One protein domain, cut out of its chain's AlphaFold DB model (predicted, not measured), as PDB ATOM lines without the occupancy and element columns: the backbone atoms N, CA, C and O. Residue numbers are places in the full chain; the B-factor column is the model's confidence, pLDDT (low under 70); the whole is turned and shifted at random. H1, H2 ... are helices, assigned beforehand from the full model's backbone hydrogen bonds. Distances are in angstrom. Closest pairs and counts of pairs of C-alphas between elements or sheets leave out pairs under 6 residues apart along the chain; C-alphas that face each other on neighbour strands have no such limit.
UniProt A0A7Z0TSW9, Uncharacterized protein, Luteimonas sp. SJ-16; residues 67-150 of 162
ATOM      1  N   SER A  67     127.695 165.492 125.703       67.19
ATOM      2  CA  SER A  67     127.678 166.842 126.302       67.19
ATOM      3  C   SER A  67     128.793 167.057 127.326       67.19
ATOM      4  O   SER A  67     129.487 168.065 127.264       67.19
ATOM      5  N   ASP A  68     129.039 166.079 128.199       68.50
ATOM      6  CA  ASP A  68     130.073 166.175 129.235       68.50
ATOM      7  C   ASP A  68     131.486 166.304 128.649       68.50
ATOM      8  O   ASP A  68     132.289 167.107 129.121       68.50
ATOM      9  N   ARG A  69     131.780 165.578 127.560       66.88
ATOM     10  CA  ARG A  69     133.075 165.661 126.864       66.88
ATOM     11  C   ARG A  69     133.239 166.977 126.115       66.88
ATOM     12  O   ARG A  69     134.347 167.502 126.035       66.88
ATOM     13  N   VAL A  70     132.149 167.513 125.563       68.38
ATOM     14  CA  VAL A  70     132.149 168.830 124.911       68.38
ATOM     15  C   VAL A  70     132.393 169.921 125.947       68.38
ATOM     16  O   VAL A  70     133.277 170.750 125.746       68.38
ATOM     17  N   THR A  71     131.670 169.896 127.067       72.44
ATOM     18  CA  THR A  71     131.845 170.851 128.166       72.44
ATOM     19  C   THR A  71     133.267 170.801 128.707       72.44
ATOM     20  O   THR A  71     133.928 171.834 128.746       72.44
ATOM     21  N   GLU A  72     133.781 169.614 129.033       73.56
ATOM     22  CA  GLU A  72     135.156 169.451 129.507       73.56
ATOM     23  C   GLU A  72     136.176 170.042 128.521       73.56
ATOM     24  O   GLU A  72     137.095 170.760 128.925       73.56
ATOM     25  N   ARG A  73     135.990 169.799 127.219       73.00
ATOM     26  CA  ARG A  73     136.895 170.298 126.181       73.00
ATOM     27  C   ARG A  73     136.827 171.811 126.022       73.00
ATOM     28  O   ARG A  73     137.875 172.445 125.923       73.00
ATOM     29  N   VAL A  74     135.627 172.380 125.975       77.75
ATOM     30  CA  VAL A  74     135.433 173.831 125.866       77.75
ATOM     31  C   VAL A  74     136.046 174.527 127.076       77.75
ATOM     32  O   VAL A  74     136.741 175.524 126.909       77.75
ATOM     33  N   THR A  75     135.873 173.972 128.276       80.62
ATOM     34  CA  THR A  75     136.479 174.505 129.498       80.62
ATOM     35  C   THR A  75     138.007 174.462 129.450       80.62
ATOM     36  O   THR A  75     138.646 175.465 129.763       80.62
ATOM     37  N   ALA A  76     138.603 173.345 129.022       79.94
ATOM     38  CA  ALA A  76     140.057 173.222 128.913       79.94
ATOM     39  C   ALA A  76     140.650 174.173 127.855       79.94
ATOM     40  O   ALA A  76     141.660 174.830 128.108       79.94
ATOM     41  N   GLU A  77     140.007 174.286 126.688       80.44
ATOM     42  CA  GLU A  77     140.431 175.210 125.630       80.44
ATOM     43  C   GLU A  77     140.296 176.667 126.084       80.44
ATOM     44  O   GLU A  77     141.209 177.465 125.872       80.44
ATOM     45  N   PHE A  78     139.193 177.011 126.754       84.94
ATOM     46  CA  PHE A  78     139.004 178.329 127.349       84.94
ATOM     47  C   PHE A  78     140.122 178.653 128.345       84.94
ATOM     48  O   PHE A  78     140.757 179.698 128.217       84.94
ATOM     49  N   ALA A  79     140.412 177.749 129.286       87.00
ATOM     50  CA  ALA A  79     141.462 177.940 130.284       87.00
ATOM     51  C   ALA A  79     142.833 178.172 129.624       87.00
ATOM     52  O   ALA A  79     143.537 179.121 129.971       87.00
ATOM     53  N   TYR A  80     143.177 177.368 128.616       82.75
ATOM     54  CA  TYR A  80     144.417 177.513 127.853       82.75
ATOM     55  C   TYR A  80     144.511 178.857 127.115       82.75
ATOM     56  O   TYR A  80     145.510 179.572 127.232       82.75
ATOM     57  N   ARG A  81     143.461 179.237 126.378       82.00
ATOM     58  CA  ARG A  81     143.391 180.507 125.634       82.00
ATOM     59  C   ARG A  81     143.483 181.707 126.567       82.00
ATOM     60  O   ARG A  81     144.193 182.662 126.259       82.00
ATOM     61  N   PHE A  82     142.795 181.635 127.703       87.75
ATOM     62  CA  PHE A  82     142.805 182.674 128.719       87.75
ATOM     63  C   PHE A  82     144.212 182.882 129.287       87.75
ATOM     64  O   PHE A  82     144.689 184.010 129.289       87.75
ATOM     65  N   ILE A  83     144.924 181.810 129.656       90.62
ATOM     66  CA  ILE A  83     146.318 181.893 130.131       90.62
ATOM     67  C   ILE A  83     147.219 182.596 129.116       90.62
ATOM     68  O   ILE A  83     147.986 183.480 129.496       90.62
ATOM     69  N   ILE A  84     147.139 182.216 127.837       84.56
ATOM     70  CA  ILE A  84     147.968 182.821 126.785       84.56
ATOM     71  C   ILE A  84     147.663 184.310 126.652       84.56
ATOM     72  O   ILE A  84     148.589 185.121 126.622       84.56
ATOM     73  N   ALA A  85     146.381 184.675 126.606       80.56
ATOM     74  CA  ALA A  85     145.966 186.069 126.522       80.56
ATOM     75  C   ALA A  85     146.426 186.872 127.750       80.56
ATOM     76  O   ALA A  85     146.975 187.959 127.602       80.56
ATOM     77  N   SER A  86     146.282 186.319 128.959       87.38
ATOM     78  CA  SER A  86     146.730 186.954 130.204       87.38
ATOM     79  C   SER A  86     148.254 187.083 130.291       87.38
ATOM     80  O   SER A  86     148.762 188.104 130.744       87.38
ATOM     81  N   GLY A  87     149.003 186.073 129.844       82.56
ATOM     82  CA  GLY A  87     150.469 186.083 129.829       82.56
ATOM     83  C   GLY A  87     151.075 187.027 128.786       82.56
ATOM     84  O   GLY A  87     152.248 187.378 128.907       82.56
ATOM     85  N   ALA A  88     150.281 187.448 127.799       85.62
ATOM     86  CA  ALA A  88     150.635 188.416 126.761       85.62
ATOM     87  C   ALA A  88     149.836 189.728 126.877       85.62
ATOM     88  O   ALA A  88     149.739 190.482 125.907       85.62
ATOM     89  N   LEU A  89     149.246 190.011 128.047       79.12
ATOM     90  CA  LEU A  89     148.359 191.163 128.245       79.12
ATOM     91  C   LEU A  89     149.055 192.506 127.957       79.12
ATOM     92  O   LEU A  89     148.410 193.472 127.558       79.12
ATOM     93  N   ASP A  90     150.376 192.569 128.109       86.31
ATOM     94  CA  ASP A  90     151.195 193.740 127.792       86.31
ATOM     95  C   ASP A  90     151.357 194.008 126.290       86.31
ATOM     96  O   ASP A  90     151.666 195.137 125.909       86.31
ATOM     97  N   ALA A  91     151.121 193.001 125.447       83.12
ATOM     98  CA  ALA A  91     151.111 193.124 123.993       83.12
ATOM     99  C   ALA A  91     149.718 193.454 123.421       83.12
ATOM    100  O   ALA A  91     149.601 193.724 122.225       83.12
ATOM    101  N   VAL A  92     148.662 193.454 124.246       80.19
ATOM    102  CA  VAL A  92     147.303 193.821 123.822       80.19
ATOM    103  C   VAL A  92     147.195 195.344 123.730       80.19
ATOM    104  O   VAL A  92     147.262 196.053 124.735       80.19
ATOM    105  N   THR A  93     147.037 195.858 122.511       77.56
ATOM    106  CA  THR A  93     147.035 197.306 122.239       77.56
ATOM    107  C   THR A  93     145.673 197.963 122.436       77.56
ATOM    108  O   THR A  93     145.602 199.158 122.716       77.56
ATOM    109  N   GLU A  94     144.593 197.202 122.286       81.31
ATOM    110  CA  GLU A  94     143.222 197.693 122.407       81.31
ATOM    111  C   GLU A  94     142.802 197.774 123.883       81.31
ATOM    112  O   GLU A  94     143.050 196.857 124.667       81.31
ATOM    113  N   ALA A  95     142.231 198.910 124.297       81.94
ATOM    114  CA  ALA A  95     141.804 199.120 125.683       81.94
ATOM    115  C   ALA A  95     140.596 198.243 126.030       81.94
ATOM    116  O   ALA A  95     140.663 197.502 127.006       81.94
ATOM    117  N   ASP A  96     139.582 198.231 125.165       80.25
ATOM    118  CA  ASP A  96     138.357 197.452 125.356       80.25
ATOM    119  C   ASP A  96     138.664 195.954 125.519       80.25
ATOM    120  O   ASP A  96     138.172 195.311 126.442       80.25
ATOM    121  N   THR A  97     139.586 195.402 124.722       79.44
ATOM    122  CA  THR A  97     140.027 194.003 124.869       79.44
ATOM    123  C   THR A  97     140.709 193.729 126.214       79.44
ATOM    124  O   THR A  97     140.554 192.646 126.782       79.44
ATOM    125  N   ARG A  98     141.481 194.686 126.750       82.56
ATOM    126  CA  ARG A  98     142.101 194.544 128.081       82.56
ATOM    127  C   ARG A  98     141.050 194.591 129.187       82.56
ATOM    128  O   ARG A  98     141.136 193.791 130.119       82.56
ATOM    129  N   ASP A  99     140.049 195.453 129.053       87.62
ATOM    130  CA  ASP A  99     138.939 195.558 130.001       87.62
ATOM    131  C   ASP A  99     138.060 194.298 129.983       87.62
ATOM    132  O   ASP A  99     137.708 193.776 131.043       87.62
ATOM    133  N   GLU A 100     137.785 193.734 128.805       85.88
ATOM    134  CA  GLU A 100     137.081 192.455 128.654       85.88
ATOM    135  C   GLU A 100     137.856 191.283 129.274       85.88
ATOM    136  O   GLU A 100     137.274 190.434 129.961       85.88
ATOM    137  N   LEU A 101     139.181 191.239 129.095       85.81
ATOM    138  CA  LEU A 101     140.032 190.240 129.747       85.81
ATOM    139  C   LEU A 101     140.018 190.391 131.273       85.81
ATOM    140  O   LEU A 101     139.934 189.384 131.980       85.81
ATOM    141  N   ALA A 102     140.046 191.620 131.794       93.50
ATOM    142  CA  ALA A 102     139.942 191.879 133.229       93.50
ATOM    143  C   ALA A 102     138.558 191.509 133.790       93.50
ATOM    144  O   ALA A 102     138.461 190.928 134.874       93.50
ATOM    145  N   ALA A 103     137.482 191.776 133.047       91.88
ATOM    146  CA  ALA A 103     136.132 191.350 133.407       91.88
ATOM    147  C   ALA A 103     136.006 189.819 133.424       91.88
ATOM    148  O   ALA A 103     135.440 189.252 134.359       91.88
ATOM    149  N   THR A 104     136.603 189.141 132.442       90.06
ATOM    150  CA  THR A 104     136.660 187.675 132.382       90.06
ATOM    151  C   THR A 104     137.431 187.104 133.570       90.06
ATOM    152  O   THR A 104     136.969 186.158 134.208       90.06
ATOM    153  N   ALA A 105     138.574 187.702 133.923       94.88
ATOM    154  CA  ALA A 105     139.351 187.319 135.097       94.88
ATOM    155  C   ALA A 105     138.518 187.421 136.382       94.88
ATOM    156  O   ALA A 105     138.472 186.477 137.173       94.88
ATOM    157  N   ARG A 106     137.798 188.531 136.559       95.38
ATOM    158  CA  ARG A 106     136.906 188.730 137.704       95.38
ATOM    159  C   ARG A 106     135.792 187.688 137.752       95.38
ATOM    160  O   ARG A 106     135.600 187.061 138.789       95.38
ATOM    161  N   TRP A 107     135.141 187.420 136.621       95.69
ATOM    162  CA  TRP A 107     134.112 186.384 136.520       95.69
ATOM    163  C   TRP A 107     134.639 184.992 136.912       95.69
ATOM    164  O   TRP A 107     133.984 184.298 137.692       95.69
ATOM    165  N   ILE A 108     135.833 184.592 136.448       93.00
ATOM    166  CA  ILE A 108     136.458 183.309 136.827       93.00
ATOM    167  C   ILE A 108     136.605 183.217 138.352       93.00
ATOM    168  O   ILE A 108     136.316 182.172 138.938       93.00
ATOM    169  N   ARG A 109     137.047 184.305 138.996       93.62
ATOM    170  CA  ARG A 109     137.257 184.354 140.448       93.62
ATOM    171  C   ARG A 109     135.958 184.312 141.239       93.62
ATOM    172  O   ARG A 109     135.888 183.592 142.229       93.62
ATOM    173  N   GLU A 110     134.961 185.081 140.821       93.69
ATOM    174  CA  GLU A 110     133.683 185.203 141.529       93.69
ATOM    175  C   GLU A 110     132.840 183.932 141.419       93.69
ATOM    176  O   GLU A 110     132.193 183.529 142.382       93.69
ATOM    177  N   THR A 111     132.868 183.275 140.259       89.25
ATOM    178  CA  THR A 111     132.065 182.069 140.008       89.25
ATOM    179  C   THR A 111     132.777 180.774 140.372       89.25
ATOM    180  O   THR A 111     132.135 179.732 140.484       89.25
ATOM    181  N   GLY A 112     134.104 180.808 140.516       86.69
ATOM    182  CA  GLY A 112     134.900 179.596 140.676       86.69
ATOM    183  C   GLY A 112     134.801 178.662 139.467       86.69
ATOM    184  O   GLY A 112     134.957 177.455 139.636       86.69
ATOM    185  N   ALA A 113     134.565 179.195 138.258       83.62
ATOM    186  CA  ALA A 113     134.299 178.429 137.031       83.62
ATOM    187  C   ALA A 113     135.318 177.312 136.734       83.62
ATOM    188  O   ALA A 113     134.993 176.336 136.061       83.62
ATOM    189  N   LEU A 114     136.548 177.452 137.237       86.00
ATOM    190  CA  LEU A 114     137.649 176.504 137.051       86.00
ATOM    191  C   LEU A 114     138.155 175.884 138.367       86.00
ATOM    192  O   LEU A 114     139.072 175.073 138.341       86.00
ATOM    193  N   ALA A 115     137.579 176.245 139.520       76.31
ATOM    194  CA  ALA A 115     138.111 175.894 140.841       76.31
ATOM    195  C   ALA A 115     137.912 174.417 141.226       76.31
ATOM    196  O   ALA A 115     138.692 173.882 142.004       76.31
ATOM    197  N   GLY A 116     136.893 173.749 140.676       76.31
ATOM    198  CA  GLY A 116     136.631 172.322 140.915       76.31
ATOM    199  C   GLY A 116     137.445 171.370 140.033       76.31
ATOM    200  O   GLY A 116     137.107 170.191 139.955       76.31
ATOM    201  N   ARG A 117     138.447 171.876 139.302       77.50
ATOM    202  CA  ARG A 117     139.215 171.108 138.318       77.50
ATOM    203  C   ARG A 117     140.664 170.938 138.760       77.50
ATOM    204  O   ARG A 117     141.368 171.915 138.999       77.50
ATOM    205  N   ASP A 118     141.119 169.688 138.759       75.50
ATOM    206  CA  ASP A 118     142.467 169.312 139.200       75.50
ATOM    207  C   ASP A 118     143.503 169.269 138.067       75.50
ATOM    208  O   ASP A 118     144.641 168.859 138.286       75.50
ATOM    209  N   ASP A 119     143.161 169.687 136.847       80.75
ATOM    210  CA  ASP A 119     144.136 169.760 135.760       80.75
ATOM    211  C   ASP A 119     145.025 171.015 135.863       80.75
ATOM    212  O   ASP A 119     144.604 172.084 136.313       80.75
ATOM    213  N   ALA A 120     146.291 170.876 135.459       82.19
ATOM    214  CA  ALA A 120     147.306 171.920 135.611       82.19
ATOM    215  C   ALA A 120     146.944 173.224 134.875       82.19
ATOM    216  O   ALA A 120     147.230 174.318 135.367       82.19
ATOM    217  N   VAL A 121     146.262 173.111 133.730       83.56
ATOM    218  CA  VAL A 121     145.798 174.249 132.925       83.56
ATOM    219  C   VAL A 121     144.706 175.014 133.671       83.56
ATOM    220  O   VAL A 121     144.802 176.227 133.817       83.56
ATOM    221  N   SER A 122     143.707 174.330 134.222       85.50
ATOM    222  CA  SER A 122     142.640 174.965 135.001       85.50
ATOM    223  C   SER A 122     143.186 175.666 136.246       85.50
ATOM    224  O   SER A 122     142.834 176.819 136.500       85.50
ATOM    225  N   ARG A 123     144.122 175.040 136.976       88.19
ATOM    226  CA  ARG A 123     144.783 175.687 138.124       88.19
ATOM    227  C   ARG A 123     145.567 176.931 137.719       88.19
ATOM    228  O   ARG A 123     145.484 177.953 138.401       88.19
ATOM    229  N   TRP A 124     146.305 176.878 136.611       91.38
ATOM    230  CA  TRP A 124     147.029 178.051 136.127       91.38
ATOM    231  C   TRP A 124     146.081 179.159 135.665       91.38
ATOM    232  O   TRP A 124     146.330 180.320 135.963       91.38
ATOM    233  N   ALA A 125     144.956 178.833 135.031       91.19
ATOM    234  CA  ALA A 125     143.957 179.824 134.639       91.19
ATOM    235  C   ALA A 125     143.336 180.539 135.854       91.19
ATOM    236  O   ALA A 125     143.136 181.752 135.806       91.19
ATOM    237  N   VAL A 126     143.114 179.837 136.973       94.12
ATOM    238  CA  VAL A 126     142.693 180.465 138.243       94.12
ATOM    239  C   VAL A 126     143.766 181.424 138.775       94.12
ATOM    240  O   VAL A 126     143.450 182.540 139.191       94.12
ATOM    241  N   ILE A 127     145.041 181.030 138.724       94.00
ATOM    242  CA  ILE A 127     146.170 181.897 139.105       94.00
ATOM    243  C   ILE A 127     146.255 183.118 138.181       94.00
ATOM    244  O   ILE A 127     146.431 184.240 138.656       94.00
ATOM    245  N   ALA A 128     146.098 182.915 136.873       94.25
ATOM    246  CA  ALA A 128     146.130 183.978 135.882       94.25
ATOM    247  C   ALA A 128     145.004 184.987 136.126       94.25
ATOM    248  O   ALA A 128     145.258 186.188 136.146       94.25
ATOM    249  N   ALA A 129     143.793 184.509 136.425       96.75
ATOM    250  CA  ALA A 129     142.662 185.359 136.772       96.75
ATOM    251  C   ALA A 129     142.944 186.202 138.027       96.75
ATOM    252  O   ALA A 129     142.655 187.395 138.047       96.75
ATOM    253  N   ALA A 130     143.575 185.617 139.051       96.75
ATOM    254  CA  ALA A 130     144.007 186.357 140.238       96.75
ATOM    255  C   ALA A 130     145.055 187.438 139.922       96.75
ATOM    256  O   ALA A 130     144.949 188.550 140.434       96.75
ATOM    257  N   CYS A 131     146.037 187.140 139.067       97.44
ATOM    258  CA  CYS A 131     147.047 188.108 138.638       97.44
ATOM    259  C   CYS A 131     146.449 189.265 137.823       97.44
ATOM    260  O   CYS A 131     146.793 190.420 138.062       97.44
ATOM    261  N   VAL A 132     145.563 188.965 136.867       96.38
ATOM    262  CA  VAL A 132     144.925 189.977 136.013       96.38
ATOM    263  C   VAL A 132     144.020 190.889 136.836       96.38
ATOM    264  O   VAL A 132     144.100 192.103 136.695       96.38
ATOM    265  N   ASP A 133     143.204 190.330 137.729       96.56
ATOM    266  CA  ASP A 133     142.295 191.116 138.569       96.56
ATOM    267  C   ASP A 133     143.057 192.004 139.572       96.56
ATOM    268  O   ASP A 133     142.731 193.178 139.734       96.56
ATOM    269  N   ALA A 134     144.136 191.494 140.181       97.25
ATOM    270  CA  ALA A 134     144.967 192.269 141.109       97.25
ATOM    271  C   ALA A 134     145.737 193.422 140.439       97.25
ATOM    272  O   ALA A 134     146.054 194.413 141.097       97.25
ATOM    273  N   HIS A 135     146.041 193.299 139.144       96.25
ATOM    274  CA  HIS A 135     146.867 194.245 138.391       96.25
ATOM    275  C   HIS A 135     146.150 194.784 137.145       96.25
ATOM    276  O   HIS A 135     146.792 195.062 136.133       96.25
ATOM    277  N   ALA A 136     144.825 194.957 137.206       91.19
ATOM    278  CA  ALA A 136     144.009 195.334 136.047       91.19
ATOM    279  C   ALA A 136     144.459 196.652 135.380       91.19
ATOM    280  O   ALA A 136     144.413 196.779 134.160       91.19
ATOM    281  N   ALA A 137     144.956 197.612 136.168       92.25
ATOM    282  CA  ALA A 137     145.469 198.890 135.665       92.25
ATOM    283  C   ALA A 137     146.906 198.815 135.104       92.25
ATOM    284  O   ALA A 137     147.385 199.769 134.493       92.25
ATOM    285  N   GLU A 138     147.609 197.695 135.301       95.25
ATOM    286  CA  GLU A 138     149.022 197.521 134.962       95.25
ATOM    287  C   GLU A 138     149.245 196.239 134.131       95.25
ATOM    288  O   GLU A 138     149.725 195.225 134.648       95.25
ATOM    289  N   PRO A 139     148.969 196.274 132.811       89.00
ATOM    290  CA  PRO A 139     149.025 195.098 131.932       89.00
ATOM    291  C   PRO A 139     150.348 194.327 131.981       89.00
ATOM    292  O   PRO A 139     150.365 193.097 131.984       89.00
ATOM    293  N   ARG A 140     151.474 195.047 132.069       89.69
ATOM    294  CA  ARG A 140     152.811 194.444 132.182       89.69
ATOM    295  C   ARG A 140     153.013 193.720 133.510       89.69
ATOM    296  O   ARG A 140     153.595 192.634 133.522       89.69
ATOM    297  N   THR A 141     152.536 194.298 134.607       95.31
ATOM    298  CA  THR A 141     152.618 193.692 135.941       95.31
ATOM    299  C   THR A 141     151.755 192.430 135.995       95.31
ATOM    300  O   THR A 141     152.243 191.373 136.392       95.31
ATOM    301  N   ALA A 142     150.525 192.497 135.475       92.81
ATOM    302  CA  ALA A 142     149.634 191.346 135.333       92.81
ATOM    303  C   ALA A 142     150.278 190.207 134.519       92.81
ATOM    304  O   ALA A 142     150.396 189.086 135.015       92.81
ATOM    305  N   ALA A 143     150.770 190.497 133.309       86.00
ATOM    306  CA  ALA A 143     151.396 189.507 132.430       86.00
ATOM    307  C   ALA A 143     152.647 188.860 133.048       86.00
ATOM    308  O   ALA A 143     152.932 187.681 132.836       86.00
ATOM    309  N   THR A 144     153.418 189.623 133.822       92.06
ATOM    310  CA  THR A 144     154.591 189.105 134.542       92.06
ATOM    311  C   THR A 144     154.167 188.177 135.681       92.06
ATOM    312  O   THR A 144     154.633 187.043 135.731       92.06
ATOM    313  N   CYS A 145     153.187 188.579 136.499       95.44
ATOM    314  CA  CYS A 145     152.615 187.738 137.557       95.44
ATOM    315  C   CYS A 145     152.108 186.386 137.024       95.44
ATOM    316  O   CYS A 145     152.381 185.347 137.626       95.44
ATOM    317  N   VAL A 146     151.412 186.383 135.877       92.31
ATOM    318  CA  VAL A 146     150.891 185.158 135.236       92.31
ATOM    319  C   VAL A 146     152.023 184.193 134.876       92.31
ATOM    320  O   VAL A 146     151.910 182.992 135.129       92.31
ATOM    321  N   ARG A 147     153.105 184.715 134.286       88.56
ATOM    322  CA  ARG A 147     154.265 183.927 133.841       88.56
ATOM    323  C   ARG A 147     155.076 183.391 135.018       88.56
ATOM    324  O   ARG A 147     155.439 182.219 135.014       88.56
ATOM    325  N   ASP A 148     155.310 184.219 136.031       91.62
ATOM    326  CA  ASP A 148     156.126 183.861 137.198       91.62
ATOM    327  C   ASP A 148     155.445 182.830 138.103       91.62
ATOM    328  O   ASP A 148     156.114 182.080 138.814       91.62
ATOM    329  N   ARG A 149     154.111 182.766 138.071       91.19
ATOM    330  CA  ARG A 149     153.311 181.824 138.864       91.19
ATOM    331  C   ARG A 149     152.820 180.611 138.074       91.19
ATOM    332  O   ARG A 149     151.870 179.956 138.502       91.19
ATOM    333  N   MET A 150     153.449 180.300 136.940       86.12
ATOM    334  CA  MET A 150     153.163 179.073 136.197       86.12
ATOM    335  C   MET A 150     153.419 177.840 137.089       86.12
ATOM    336  O   MET A 150     154.523 177.701 137.624       86.12
TER     337      MET A 150
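Overview. This is residues 67 to 150 of the 162 residues of an uncharacterized protein of Luteimonas sp. SJ-16 (UniProt A0A7Z0TSW9). Four helices form a small body in which H3 is the core: H1 and H2 each cross it steeply, and H4 folds back on it as the second arm of a helical hairpin. H1, the longest helix, runs along the length of the whole, and its last residues, 83 to 87, pack on H4 as well. The printed part has 84 residues with four named helices, in the order H1, H2, H3, H4, and no named strand; the class is all helix. The whole is compact, with a radius of gyration of the C-alphas of 12.2 A, and only just elongated, spanning 37 by 24 by 21 A.

Arrangement. H1, residues 67 to 87, touches H3, residues 120 to 134, at a steep tilt of 47 degrees, the same way; their closest C-alphas, of Ala 79 and Ala 125, are 5.4 A apart. H1 touches H4, residues 139 to 148, with residues 83 to 87 alone; the closest C-alphas, of Gly 87 and Ala 143, are 4.4 A apart, and the two helices run opposite ways at a steep tilt of 65 degrees. H2, residues 95 to 111, is close to H1 but not clearly touching it, with the closest C-alphas, of Ser 86 and Leu 101, 7.5 A apart. H2 touches H3 at a steep tilt of 63 degrees, opposite ways; their closest C-alphas, of Ala 105 and Ala 129, are 4.2 A apart. H2 is close to H4 but not clearly touching it, at 7.9 A between the closest C-alphas, of Arg 98 and Pro 139. H3 is the hub, touching the three other helices. H3 and H4 form a helical hairpin: they touch and run opposite ways at a shallow tilt of 32 degrees, only just short of steep, and their closest C-alphas, of Ala 128 and Val 146, are 4.9 A apart. The helix packing is mostly crossed, with 1 of the 4 touching pairs at a shallow tilt. In H1, H2, H3 and H4 every O i to N i+4 pair is within hydrogen-bond range.

Along the chain. H1 begins at C-alpha 67, at (127.678, 166.842, 126.302), and measures 30.0 A from first to last C-alpha. H2, from Ala 95 to Thr 111, measures 24.3 A. H3, from Ala 120 to Ala 134, measures 21.2 A and begins at C-alpha 120, at (147.306, 171.920, 135.611). H4, from Pro 139, measures 14.3 A and ends at C-alpha 148, at (156.126, 183.861, 137.198).

Size, cuts and confidence. The two C-alphas farthest apart, of Ser 67 and Glu 138, are 38.4 A apart. The printed part has no cut. The link from H3 to H4 is tight, with 4 residues; those from H1 to H2, with 7, and from H2 to H3, with 8, are short. The mean pLDDT of the printed part is 86.2, and residues 67 to 70 are under 70.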